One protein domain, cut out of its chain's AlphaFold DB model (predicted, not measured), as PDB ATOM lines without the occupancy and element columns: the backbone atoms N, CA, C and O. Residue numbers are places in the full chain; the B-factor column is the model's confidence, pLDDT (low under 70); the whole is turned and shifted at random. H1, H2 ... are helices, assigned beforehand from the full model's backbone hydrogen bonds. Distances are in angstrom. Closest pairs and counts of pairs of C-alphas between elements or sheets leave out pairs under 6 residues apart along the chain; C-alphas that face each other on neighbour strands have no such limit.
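Overview. This is residues 2 to 41 and 125 to 161 of the 740 residues of the protein "Zinc finger DBF type" of Echinococcus multilocularis (UniProt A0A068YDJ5). Four short helices are strung loosely along looping chain: H1 and H3 lie near each other partway along the longest axis, with H4 towards one end and little H2 alone towards the other. A long stretch with no named element, residues 20 to 41, runs out from H1, folds back near residues 28 to 31 and returns. The 77 printed residues hold H1, H2, H3 and H4 in that order and no named strand; the class is all helix, though only 36 residues are in named elements. The whole is only just loose, close to compact, with a radius of gyration of the C-alphas of 14.0 A and spans of 37 by 30 by 21 A.

Arrangement. H1, residues 11 to 19, and H4, residues 149 to 161, only just touch, with 3 pairs of C-alphas within 8 A. Their closest C-alphas are those of Ile 16 and Leu 155, 6.7 A apart. H4 touches H1 with residues 155 to 158 alone. Their lines are only just about perpendicular, at 72 degrees. H1 and H3, residues 137 to 145, are near each other, with 7 pairs of C-alphas within 10 A. H2, residues 125 to 129, is apart from H1, H3 and H4. H3 and H4 are only just apart, their closest C-alphas 8.2 A from each other. Every O i to N i+4 pair is within hydrogen-bond range in H1, H2 and H4, against 4 of 5 in H3.

Along the chain. H1 begins at C-alpha 11, (27.382, 38.696, 89.518), and is 12.7 A long from first to last C-alpha. H2 measures 6.2 A and H3 12.3 A. H4, 18.2 A, ends at C-alpha 161, (40.635, 47.791, 85.553).

Size, cuts and confidence. The C-alphas farthest apart, those of Glu 129 and Ser 160, are 40.2 A apart. Residues 42 to 124 are not printed, with 20.2 A between C-alphas 41 and 125 across this cut. The link from H2 to H3 is short and that from H3 to H4 tight; residues 145 to 150, of which 145 belongs to H3 and 149 to 150 to H4, stand free. Mean pLDDT of the printed part is 72.6, with residues 2 to 10, 26 to 41 and 158 to 161 under 70.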
ATOM      1  N   HIS A   2      14.590  23.703 100.619       25.33
ATOM      2  CA  HIS A   2      14.053  24.346  99.417       25.33
ATOM      3  C   HIS A   2      14.885  25.601  99.142       25.33
ATOM      4  O   HIS A   2      15.116  26.381 100.061       25.33
ATOM      5  N   PHE A   3      15.347  25.771  97.905       30.27
ATOM      6  CA  PHE A   3      15.870  27.049  97.426       30.27
ATOM      7  C   PHE A   3      14.716  27.837  96.809       30.27
ATOM      8  O   PHE A   3      13.925  27.274  96.048       30.27
ATOM      9  N   GLU A   4      14.616  29.125  97.130       29.69
ATOM     10  CA  GLU A   4      13.653  30.018  96.491       29.69
ATOM     11  C   GLU A   4      14.064  30.279  95.039       29.69
ATOM     12  O   GLU A   4      15.195  30.671  94.742       29.69
ATOM     13  N   ALA A   5      13.140  30.044  94.108       32.62
ATOM     14  CA  ALA A   5      13.396  30.201  92.683       32.62
ATOM     15  C   ALA A   5      13.358  31.689  92.288       32.62
ATOM     16  O   ALA A   5      12.304  32.220  91.947       32.62
ATOM     17  N   GLY A   6      14.513  32.355  92.321       40.69
ATOM     18  CA  GLY A   6      14.631  33.749  91.879       40.69
ATOM     19  C   GLY A   6      15.956  34.437  92.206       40.69
ATOM     20  O   GLY A   6      16.322  35.390  91.520       40.69
ATOM     21  N   THR A   7      16.711  33.954  93.199       44.91
ATOM     22  CA  THR A   7      18.033  34.512  93.515       44.91
ATOM     23  C   THR A   7      19.029  34.185  92.403       44.91
ATOM     24  O   THR A   7      19.603  33.094  92.385       44.91
ATOM     25  N   ARG A   8      19.262  35.136  91.489       52.78
ATOM     26  CA  ARG A   8      20.430  35.082  90.599       52.78
ATOM     27  C   ARG A   8      21.694  34.885  91.448       52.78
ATOM     28  O   ARG A   8      21.812  35.521  92.500       52.78
ATOM     29  N   PRO A   9      22.643  34.037  91.024       56.66
ATOM     30  CA  PRO A   9      23.959  33.992  91.646       56.66
ATOM     31  C   PRO A   9      24.608  35.391  91.630       56.66
ATOM     32  O   PRO A   9      24.358  36.160  90.701       56.66
ATOM     33  N   PRO A  10      25.415  35.749  92.647       65.62
ATOM     34  CA  PRO A  10      26.032  37.071  92.721       65.62
ATOM     35  C   PRO A  10      26.958  37.289  91.522       65.62
ATOM     36  O   PRO A  10      27.810  36.446  91.245       65.62
ATOM     37  N   GLU A  11      26.794  38.421  90.840       73.62
ATOM     38  CA  GLU A  11      27.382  38.696  89.518       73.62
ATOM     39  C   GLU A  11      28.927  38.647  89.539       73.62
ATOM     40  O   GLU A  11      29.544  38.100  88.626       73.62
ATOM     41  N   ASN A  12      29.541  39.052  90.658       81.56
ATOM     42  CA  ASN A  12      30.968  38.882  90.975       81.56
ATOM     43  C   ASN A  12      31.491  37.433  90.800       81.56
ATOM     44  O   ASN A  12      32.630  37.241  90.383       81.56
ATOM     45  N   LEU A  13      30.677  36.389  91.031       84.19
ATOM     46  CA  LEU A  13      31.106  35.004  90.782       84.19
ATOM     47  C   LEU A  13      31.240  34.697  89.283       84.19
ATOM     48  O   LEU A  13      32.121  33.926  88.902       84.19
ATOM     49  N   GLU A  14      30.388  35.280  88.434       85.00
ATOM     50  CA  GLU A  14      30.541  35.148  86.983       85.00
ATOM     51  C   GLU A  14      31.765  35.915  86.483       85.00
ATOM     52  O   GLU A  14      32.474  35.413  85.611       85.00
ATOM     53  N   GLU A  15      32.049  37.087  87.055       85.81
ATOM     54  CA  GLU A  15      33.217  37.883  86.676       85.81
ATOM     55  C   GLU A  15      34.527  37.194  87.071       85.81
ATOM     56  O   GLU A  15      35.374  36.960  86.211       85.81
ATOM     57  N   ILE A  16      34.656  36.731  88.321       86.50
ATOM     58  CA  ILE A  16      35.825  35.962  88.779       86.50
ATOM     59  C   ILE A  16      36.054  34.727  87.895       86.50
ATOM     60  O   ILE A  16      37.183  34.457  87.484       86.50
ATOM     61  N   LEU A  17      34.998  33.980  87.550       85.88
ATOM     62  CA  LEU A  17      35.124  32.829  86.650       85.88
ATOM     63  C   LEU A  17      35.585  33.238  85.241       85.88
ATOM     64  O   LEU A  17      36.371  32.513  84.629       85.88
ATOM     65  N   ARG A  18      35.146  34.396  84.736       85.00
ATOM     66  CA  ARG A  18      35.529  34.923  83.419       85.00
ATOM     67  C   ARG A  18      36.972  35.430  83.387       85.00
ATOM     68  O   ARG A  18      37.679  35.120  82.430       85.00
ATOM     69  N   ILE A  19      37.434  36.118  84.436       86.50
ATOM     70  CA  ILE A  19      38.837  36.547  84.595       86.50
ATOM     71  C   ILE A  19      39.759  35.320  84.699       86.50
ATOM     72  O   ILE A  19      40.813  35.279  84.067       86.50
ATOM     73  N   LEU A  20      39.320  34.255  85.384       83.19
ATOM     74  CA  LEU A  20      39.996  32.946  85.407       83.19
ATOM     75  C   LEU A  20      39.886  32.158  84.078       83.19
ATOM     76  O   LEU A  20      40.320  31.006  84.002       83.19
ATOM     77  N   GLY A  21      39.327  32.755  83.019       81.00
ATOM     78  CA  GLY A  21      39.280  32.201  81.665       81.00
ATOM     79  C   GLY A  21      38.174  31.171  81.407       81.00
ATOM     80  O   GLY A  21      38.199  30.507  80.366       81.00
ATOM     81  N   ALA A  22      37.204  31.003  82.312       82.19
ATOM     82  CA  ALA A  22      36.109  30.055  82.124       82.19
ATOM     83  C   ALA A  22      35.029  30.606  81.175       82.19
ATOM     84  O   ALA A  22      34.476  31.689  81.373       82.19
ATOM     85  N   SER A  23      34.662  29.822  80.158       75.44
ATOM     86  CA  SER A  23      33.571  30.163  79.241       75.44
ATOM     87  C   SER A  23      32.207  29.796  79.841       75.44
ATOM     88  O   SER A  23      31.728  28.671  79.670       75.44
ATOM     89  N   ILE A  24      31.572  30.745  80.528       77.31
ATOM     90  CA  ILE A  24      30.210  30.586  81.055       77.31
ATOM     91  C   ILE A  24      29.231  30.373  79.890       77.31
ATOM     92  O   ILE A  24      29.277  31.074  78.880       77.31
ATOM     93  N   SER A  25      28.361  29.371  80.016       70.44
ATOM     94  CA  SER A  25      27.293  29.064  79.058       70.44
ATOM     95  C   SER A  25      25.991  28.884  79.828       70.44
ATOM     96  O   SER A  25      25.933  28.055  80.733       70.44
ATOM     97  N   GLN A  26      24.967  29.661  79.480       61.84
ATOM     98  CA  GLN A  26      23.638  29.550  80.085       61.84
ATOM     99  C   GLN A  26      22.908  28.326  79.517       61.84
ATOM    100  O   GLN A  26      22.901  28.110  78.303       61.84
ATOM    101  N   PHE A  27      22.284  27.536  80.390       63.25
ATOM    102  CA  PHE A  27      21.473  26.376  80.018       63.25
ATOM    103  C   PHE A  27      19.985  26.667  80.255       63.25
ATOM    104  O   PHE A  27      19.617  27.385  81.180       63.25
ATOM    105  N   PHE A  28      19.114  26.098  79.419       48.78
ATOM    106  CA  PHE A  28      17.663  26.334  79.480       48.78
ATOM    107  C   PHE A  28      16.922  25.470  80.524       48.78
ATOM    108  O   PHE A  28      15.699  25.569  80.633       48.78
ATOM    109  N   ASP A  29      17.625  24.621  81.283       59.09
ATOM    110  CA  ASP A  29      17.025  23.791  82.336       59.09
ATOM    111  C   ASP A  29      17.097  24.498  83.698       59.09
ATOM    112  O   ASP A  29      18.167  24.881  84.167       59.09
ATOM    113  N   ARG A  30      15.947  24.621  84.371       58.47
ATOM    114  CA  ARG A  30      15.738  25.389  85.616       58.47
ATOM    115  C   ARG A  30      16.396  24.772  86.864       58.47
ATOM    116  O   ARG A  30      16.043  25.134  87.982       58.47
ATOM    117  N   LYS A  31      17.285  23.796  86.680       59.16
ATOM    118  CA  LYS A  31      18.017  23.070  87.730       59.16
ATOM    119  C   LYS A  31      19.539  23.186  87.603       59.16
ATOM    120  O   LYS A  31      20.248  22.592  88.412       59.16
ATOM    121  N   ILE A  32      20.044  23.864  86.568       60.66
ATOM    122  CA  ILE A  32      21.472  23.902  86.232       60.66
ATOM    123  C   ILE A  32      21.885  25.349  85.954       60.66
ATOM    124  O   ILE A  32      21.845  25.805  84.815       60.66
ATOM    125  N   ASP A  33      22.307  26.057  87.002       56.12
ATOM    126  CA  ASP A  33      22.765  27.449  86.882       56.12
ATOM    127  C   ASP A  33      24.072  27.544  86.075       56.12
ATOM    128  O   ASP A  33      24.220  28.410  85.214       56.12
ATOM    129  N   TYR A  34      25.008  26.612  86.307       60.62
ATOM    130  CA  TYR A  34      26.313  26.568  85.641       60.62
ATOM    131  C   TYR A  34      26.791  25.142  85.367       60.62
ATOM    132  O   TYR A  34      26.639  24.245  86.196       60.62
ATOM    133  N   VAL A  35      27.495  24.965  84.244       60.38
ATOM    134  CA  VAL A  35      28.333  23.789  83.973       60.38
ATOM    135  C   VAL A  35      29.749  24.267  83.662       60.38
ATOM    136  O   VAL A  35      30.003  24.841  82.605       60.38
ATOM    137  N   ILE A  36      30.681  24.036  84.588       62.84
ATOM    138  CA  ILE A  36      32.103  24.350  84.402       62.84
ATOM    139  C   ILE A  36      32.788  23.108  83.827       62.84
ATOM    140  O   ILE A  36      32.761  22.046  84.445       62.84
ATOM    141  N   THR A  37      33.413  23.229  82.654       60.31
ATOM    142  CA  THR A  37      34.167  22.129  82.028       60.31
ATOM    143  C   THR A  37      35.602  22.554  81.744       60.31
ATOM    144  O   THR A  37      35.856  23.697  81.375       60.31
ATOM    145  N   ASN A  38      36.539  21.616  81.871       53.91
ATOM    146  CA  ASN A  38      37.937  21.769  81.464       53.91
ATOM    147  C   ASN A  38      38.205  21.232  80.040       53.91
ATOM    148  O   ASN A  38      39.361  21.054  79.655       53.91
ATOM    149  N   LEU A  39      37.152  20.922  79.277       53.75
ATOM    150  CA  LEU A  39      37.243  20.427  77.907       53.75
ATOM    151  C   LEU A  39      37.273  21.614  76.930       53.75
ATOM    152  O   LEU A  39      36.326  22.404  76.922       53.75
ATOM    153  N   PRO A  40      38.310  21.751  76.079       54.09
ATOM    154  CA  PRO A  40      38.310  22.779  75.045       54.09
ATOM    155  C   PRO A  40      37.138  22.547  74.086       54.09
ATOM    156  O   PRO A  40      36.845  21.409  73.702       54.09
ATOM    157  N   LYS A  41      36.475  23.640  73.695       50.69
ATOM    158  CA  LYS A  41      35.225  23.636  72.915       50.69
ATOM    159  C   LYS A  41      35.327  22.838  71.608       50.69
ATOM    160  O   LYS A  41      34.368  22.195  71.197       50.69
ATOM    161  N   LEU A 125      24.009  13.040  85.384       80.94
ATOM    162  CA  LEU A 125      24.499  11.674  85.155       80.94
ATOM    163  C   LEU A 125      25.213  11.569  83.801       80.94
ATOM    164  O   LEU A 125      26.366  11.150  83.760       80.94
ATOM    165  N   ARG A 126      24.607  12.064  82.711       80.81
ATOM    166  CA  ARG A 126      25.276  12.080  81.396       80.81
ATOM    167  C   ARG A 126      26.545  12.933  81.370       80.81
ATOM    168  O   ARG A 126      27.520  12.539  80.739       80.81
ATOM    169  N   ALA A 127      26.584  14.071  82.063       80.62
ATOM    170  CA  ALA A 127      27.813  14.854  82.188       80.62
ATOM    171  C   ALA A 127      28.934  14.040  82.866       80.62
ATOM    172  O   ALA A 127      30.064  14.036  82.377       80.62
ATOM    173  N   GLN A 128      28.614  13.294  83.928       81.75
ATOM    174  CA  GLN A 128      29.565  12.405  84.605       81.75
ATOM    175  C   GLN A 128      29.992  11.215  83.725       81.75
ATOM    176  O   GLN A 128      31.180  10.897  83.696       81.75
ATOM    177  N   GLU A 129      29.081  10.617  82.948       84.50
ATOM    178  CA  GLU A 129      29.392   9.580  81.944       84.50
ATOM    179  C   GLU A 129      30.364  10.091  80.863       84.50
ATOM    180  O   GLU A 129      31.278   9.373  80.461       84.50
ATOM    181  N   PHE A 130      30.240  11.357  80.445       79.19
ATOM    182  CA  PHE A 130      31.202  12.028  79.557       79.19
ATOM    183  C   PHE A 130      32.497  12.490  80.262       79.19
ATOM    184  O   PHE A 130      33.316  13.187  79.660       79.19
ATOM    185  N   GLY A 131      32.709  12.127  81.532       82.81
ATOM    186  CA  GLY A 131      33.893  12.497  82.317       82.81
ATOM    187  C   GLY A 131      33.939  13.968  82.754       82.81
ATOM    188  O   GLY A 131      34.967  14.430  83.255       82.81
ATOM    189  N   ILE A 132      32.845  14.716  82.583       80.62
ATOM    190  CA  ILE A 132      32.744  16.124  82.970       80.62
ATOM    191  C   ILE A 132      32.535  16.196  84.485       80.62
ATOM    192  O   ILE A 132      31.521  15.748  85.024       80.62
ATOM    193  N   LYS A 133      33.499  16.794  85.191       81.31
ATOM    194  CA  LYS A 133      33.427  16.982  86.645       81.31
ATOM    195  C   LYS A 133      32.400  18.057  87.003       81.31
ATOM    196  O   LYS A 133      32.726  19.239  87.044       81.31
ATOM    197  N   VAL A 134      31.174  17.636  87.307       81.38
ATOM    198  CA  VAL A 134      30.143  18.505  87.892       81.38
ATOM    199  C   VAL A 134      30.610  18.975  89.276       81.38
ATOM    200  O   VAL A 134      30.746  18.171  90.198       81.38
ATOM    201  N   LEU A 135      30.867  20.276  89.425       83.38
ATOM    202  CA  LEU A 135      31.228  20.915  90.694       83.38
ATOM    203  C   LEU A 135      30.066  21.783  91.183       83.38
ATOM    204  O   LEU A 135      29.506  22.559  90.414       83.38
ATOM    205  N   THR A 136      29.725  21.698  92.468       84.38
ATOM    206  CA  THR A 136      28.710  22.585  93.057       84.38
ATOM    207  C   THR A 136      29.286  23.978  93.311       84.38
ATOM    208  O   THR A 136      30.478  24.132  93.589       84.38
ATOM    209  N   ILE A 137      28.431  25.008  93.303       81.06
ATOM    210  CA  ILE A 137      28.822  26.405  93.577       81.06
ATOM    211  C   ILE A 137      29.573  26.532  94.919       81.06
ATOM    212  O   ILE A 137      30.520  27.308  95.029       81.06
ATOM    213  N   GLY A 138      29.220  25.725  95.929       86.50
ATOM    214  CA  GLY A 138      29.936  25.675  97.210       86.50
ATOM    215  C   GLY A 138      31.386  25.185  97.094       86.50
ATOM    216  O   GLY A 138      32.271  25.747  97.740       86.50
ATOM    217  N   VAL A 139      31.655  24.191  96.236       86.94
ATOM    218  CA  VAL A 139      33.020  23.717  95.943       86.94
ATOM    219  C   VAL A 139      33.797  24.773  95.158       86.94
ATOM    220  O   VAL A 139      34.933  25.067  95.519       86.94
ATOM    221  N   VAL A 140      33.176  25.416  94.163       87.12
ATOM    222  CA  VAL A 140      33.794  26.509  93.387       87.12
ATOM    223  C   VAL A 140      34.173  27.685  94.298       87.12
ATOM    224  O   VAL A 140      35.322  28.116  94.299       87.12
ATOM    225  N   ARG A 141      33.266  28.136  95.179       87.94
ATOM    226  CA  ARG A 141      33.544  29.180  96.188       87.94
ATOM    227  C   ARG A 141      34.566  28.758  97.253       87.94
ATOM    228  O   ARG A 141      35.147  29.623  97.906       87.94
ATOM    229  N   LYS A 142      34.774  27.458  97.496       91.88
ATOM    230  CA  LYS A 142      35.861  26.970  98.366       91.88
ATOM    231  C   LYS A 142      37.199  26.959  97.622       91.88
ATOM    232  O   LYS A 142      38.204  27.324  98.217       91.88
ATOM    233  N   TRP A 143      37.198  26.603  96.337       91.75
ATOM    234  CA  TRP A 143      38.382  26.624  95.479       91.75
ATOM    235  C   TRP A 143      38.893  28.050  95.229       91.75
ATOM    236  O   TRP A 143      40.069  28.295  95.463       91.75
ATOM    237  N   ILE A 144      38.017  29.008  94.894       90.75
ATOM    238  CA  ILE A 144      38.383  30.432  94.721       90.75
ATOM    239  C   ILE A 144      39.044  30.993  95.994       90.75
ATOM    240  O   ILE A 144      40.107  31.601  95.931       90.75
ATOM    241  N   ARG A 145      38.477  30.720  97.179       91.25
ATOM    242  CA  ARG A 145      39.064  31.152  98.464       91.25
ATOM    243  C   ARG A 145      40.385  30.453  98.818       91.25
ATOM    244  O   ARG A 145      41.110  30.962  99.669       91.25
ATOM    245  N   ALA A 146      40.692  29.330  98.170       93.06
ATOM    246  CA  ALA A 146      41.936  28.574  98.305       93.06
ATOM    247  C   ALA A 146      42.941  28.830  97.159       93.06
ATOM    248  O   ALA A 146      43.947  28.127  97.068       93.06
ATOM    249  N   LEU A 147      42.685  29.813  96.285       93.00
ATOM    250  CA  LEU A 147      43.700  30.331  95.366       93.00
ATOM    251  C   LEU A 147      44.810  31.058  96.157       93.00
ATOM    252  O   LEU A 147      44.508  31.633  97.207       93.00
ATOM    253  N   PRO A 148      46.067  31.065  95.669       94.50
ATOM    254  CA  PRO A 148      47.137  31.877  96.250       94.50
ATOM    255  C   PRO A 148      46.779  33.366  96.270       94.50
ATOM    256  O   PRO A 148      46.084  33.844  95.369       94.50
ATOM    257  N   GLU A 149      47.295  34.108  97.252       91.00
ATOM    258  CA  GLU A 149      47.010  35.545  97.388       91.00
ATOM    259  C   GLU A 149      47.455  36.350  96.156       91.00
ATOM    260  O   GLU A 149      46.729  37.242  95.736       91.00
ATOM    261  N   ASP A 150      48.538  35.957  95.473       89.00
ATOM    262  CA  ASP A 150      48.971  36.568  94.203       89.00
ATOM    263  C   ASP A 150      47.873  36.540  93.121       89.00
ATOM    264  O   ASP A 150      47.735  37.470  92.327       89.00
ATOM    265  N   VAL A 151      47.070  35.468  93.090       87.88
ATOM    266  CA  VAL A 151      45.977  35.280  92.123       87.88
ATOM    267  C   VAL A 151      44.724  36.036  92.566       87.88
ATOM    268  O   VAL A 151      44.010  36.568  91.722       87.88
ATOM    269  N   LYS A 152      44.466  36.133  93.875       86.50
ATOM    270  CA  LYS A 152      43.380  36.966  94.421       86.50
ATOM    271  C   LYS A 152      43.650  38.451  94.181       86.50
ATOM    272  O   LYS A 152      42.782  39.137  93.662       86.50
ATOM    273  N   MET A 153      44.878  38.905  94.418       85.38
ATOM    274  CA  MET A 153      45.322  40.261  94.104       85.38
ATOM    275  C   MET A 153      45.199  40.563  92.599       85.38
ATOM    276  O   MET A 153      44.782  41.653  92.228       85.38
ATOM    277  N   GLN A 154      45.478  39.597  91.712       81.31
ATOM    278  CA  GLN A 154      45.211  39.753  90.271       81.31
ATOM    279  C   GLN A 154      43.713  39.831  89.925       81.31
ATOM    280  O   GLN A 154      43.363  40.508  88.960       81.31
ATOM    281  N   LEU A 155      42.832  39.178  90.690       84.62
ATOM    282  CA  LEU A 155      41.378  39.303  90.527       84.62
ATOM    283  C   LEU A 155      40.881  40.680  90.994       84.62
ATOM    284  O   LEU A 155      40.173  41.339  90.243       84.62
ATOM    285  N   GLU A 156      41.317  41.146  92.167       81.50
ATOM    286  CA  GLU A 156      40.962  42.462  92.725       81.50
ATOM    287  C   GLU A 156      41.478  43.619  91.842       81.50
ATOM    288  O   GLU A 156      40.735  44.547  91.518       81.50
ATOM    289  N   ILE A 157      42.723  43.530  91.355       82.12
ATOM    290  CA  ILE A 157      43.265  44.468  90.354       82.12
ATOM    291  C   ILE A 157      42.475  44.370  89.037       82.12
ATOM    292  O   ILE A 157      42.213  45.394  88.404       82.12
ATOM    293  N   GLY A 158      42.062  43.165  88.634       66.00
ATOM    294  CA  GLY A 158      41.245  42.930  87.441       66.00
ATOM    295  C   GLY A 158      39.876  43.615  87.495       66.00
ATOM    296  O   GLY A 158      39.493  44.255  86.518       66.00
ATOM    297  N   GLU A 159      39.177  43.551  88.632       62.56
ATOM    298  CA  GLU A 159      37.915  44.276  88.846       62.56
ATOM    299  C   GLU A 159      38.134  45.802  88.753       62.56
ATOM    300  O   GLU A 159      37.396  46.486  88.041       62.56
ATOM    301  N   SER A 160      39.220  46.328  89.340       56.91
ATOM    302  CA  SER A 160      39.551  47.766  89.269       56.91
ATOM    303  C   SER A 160      39.889  48.288  87.860       56.91
ATOM    304  O   SER A 160      39.832  49.492  87.622       56.91
ATOM    305  N   PHE A 161      40.238  47.406  86.914       52.88
ATOM    306  CA  PHE A 161      40.635  47.791  85.553       52.88
ATOM    307  C   PHE A 161      39.449  47.924  84.580       52.88
ATOM    308  O   PHE A 161      39.605  48.504  83.505       52.88
TER     309      PHE A 161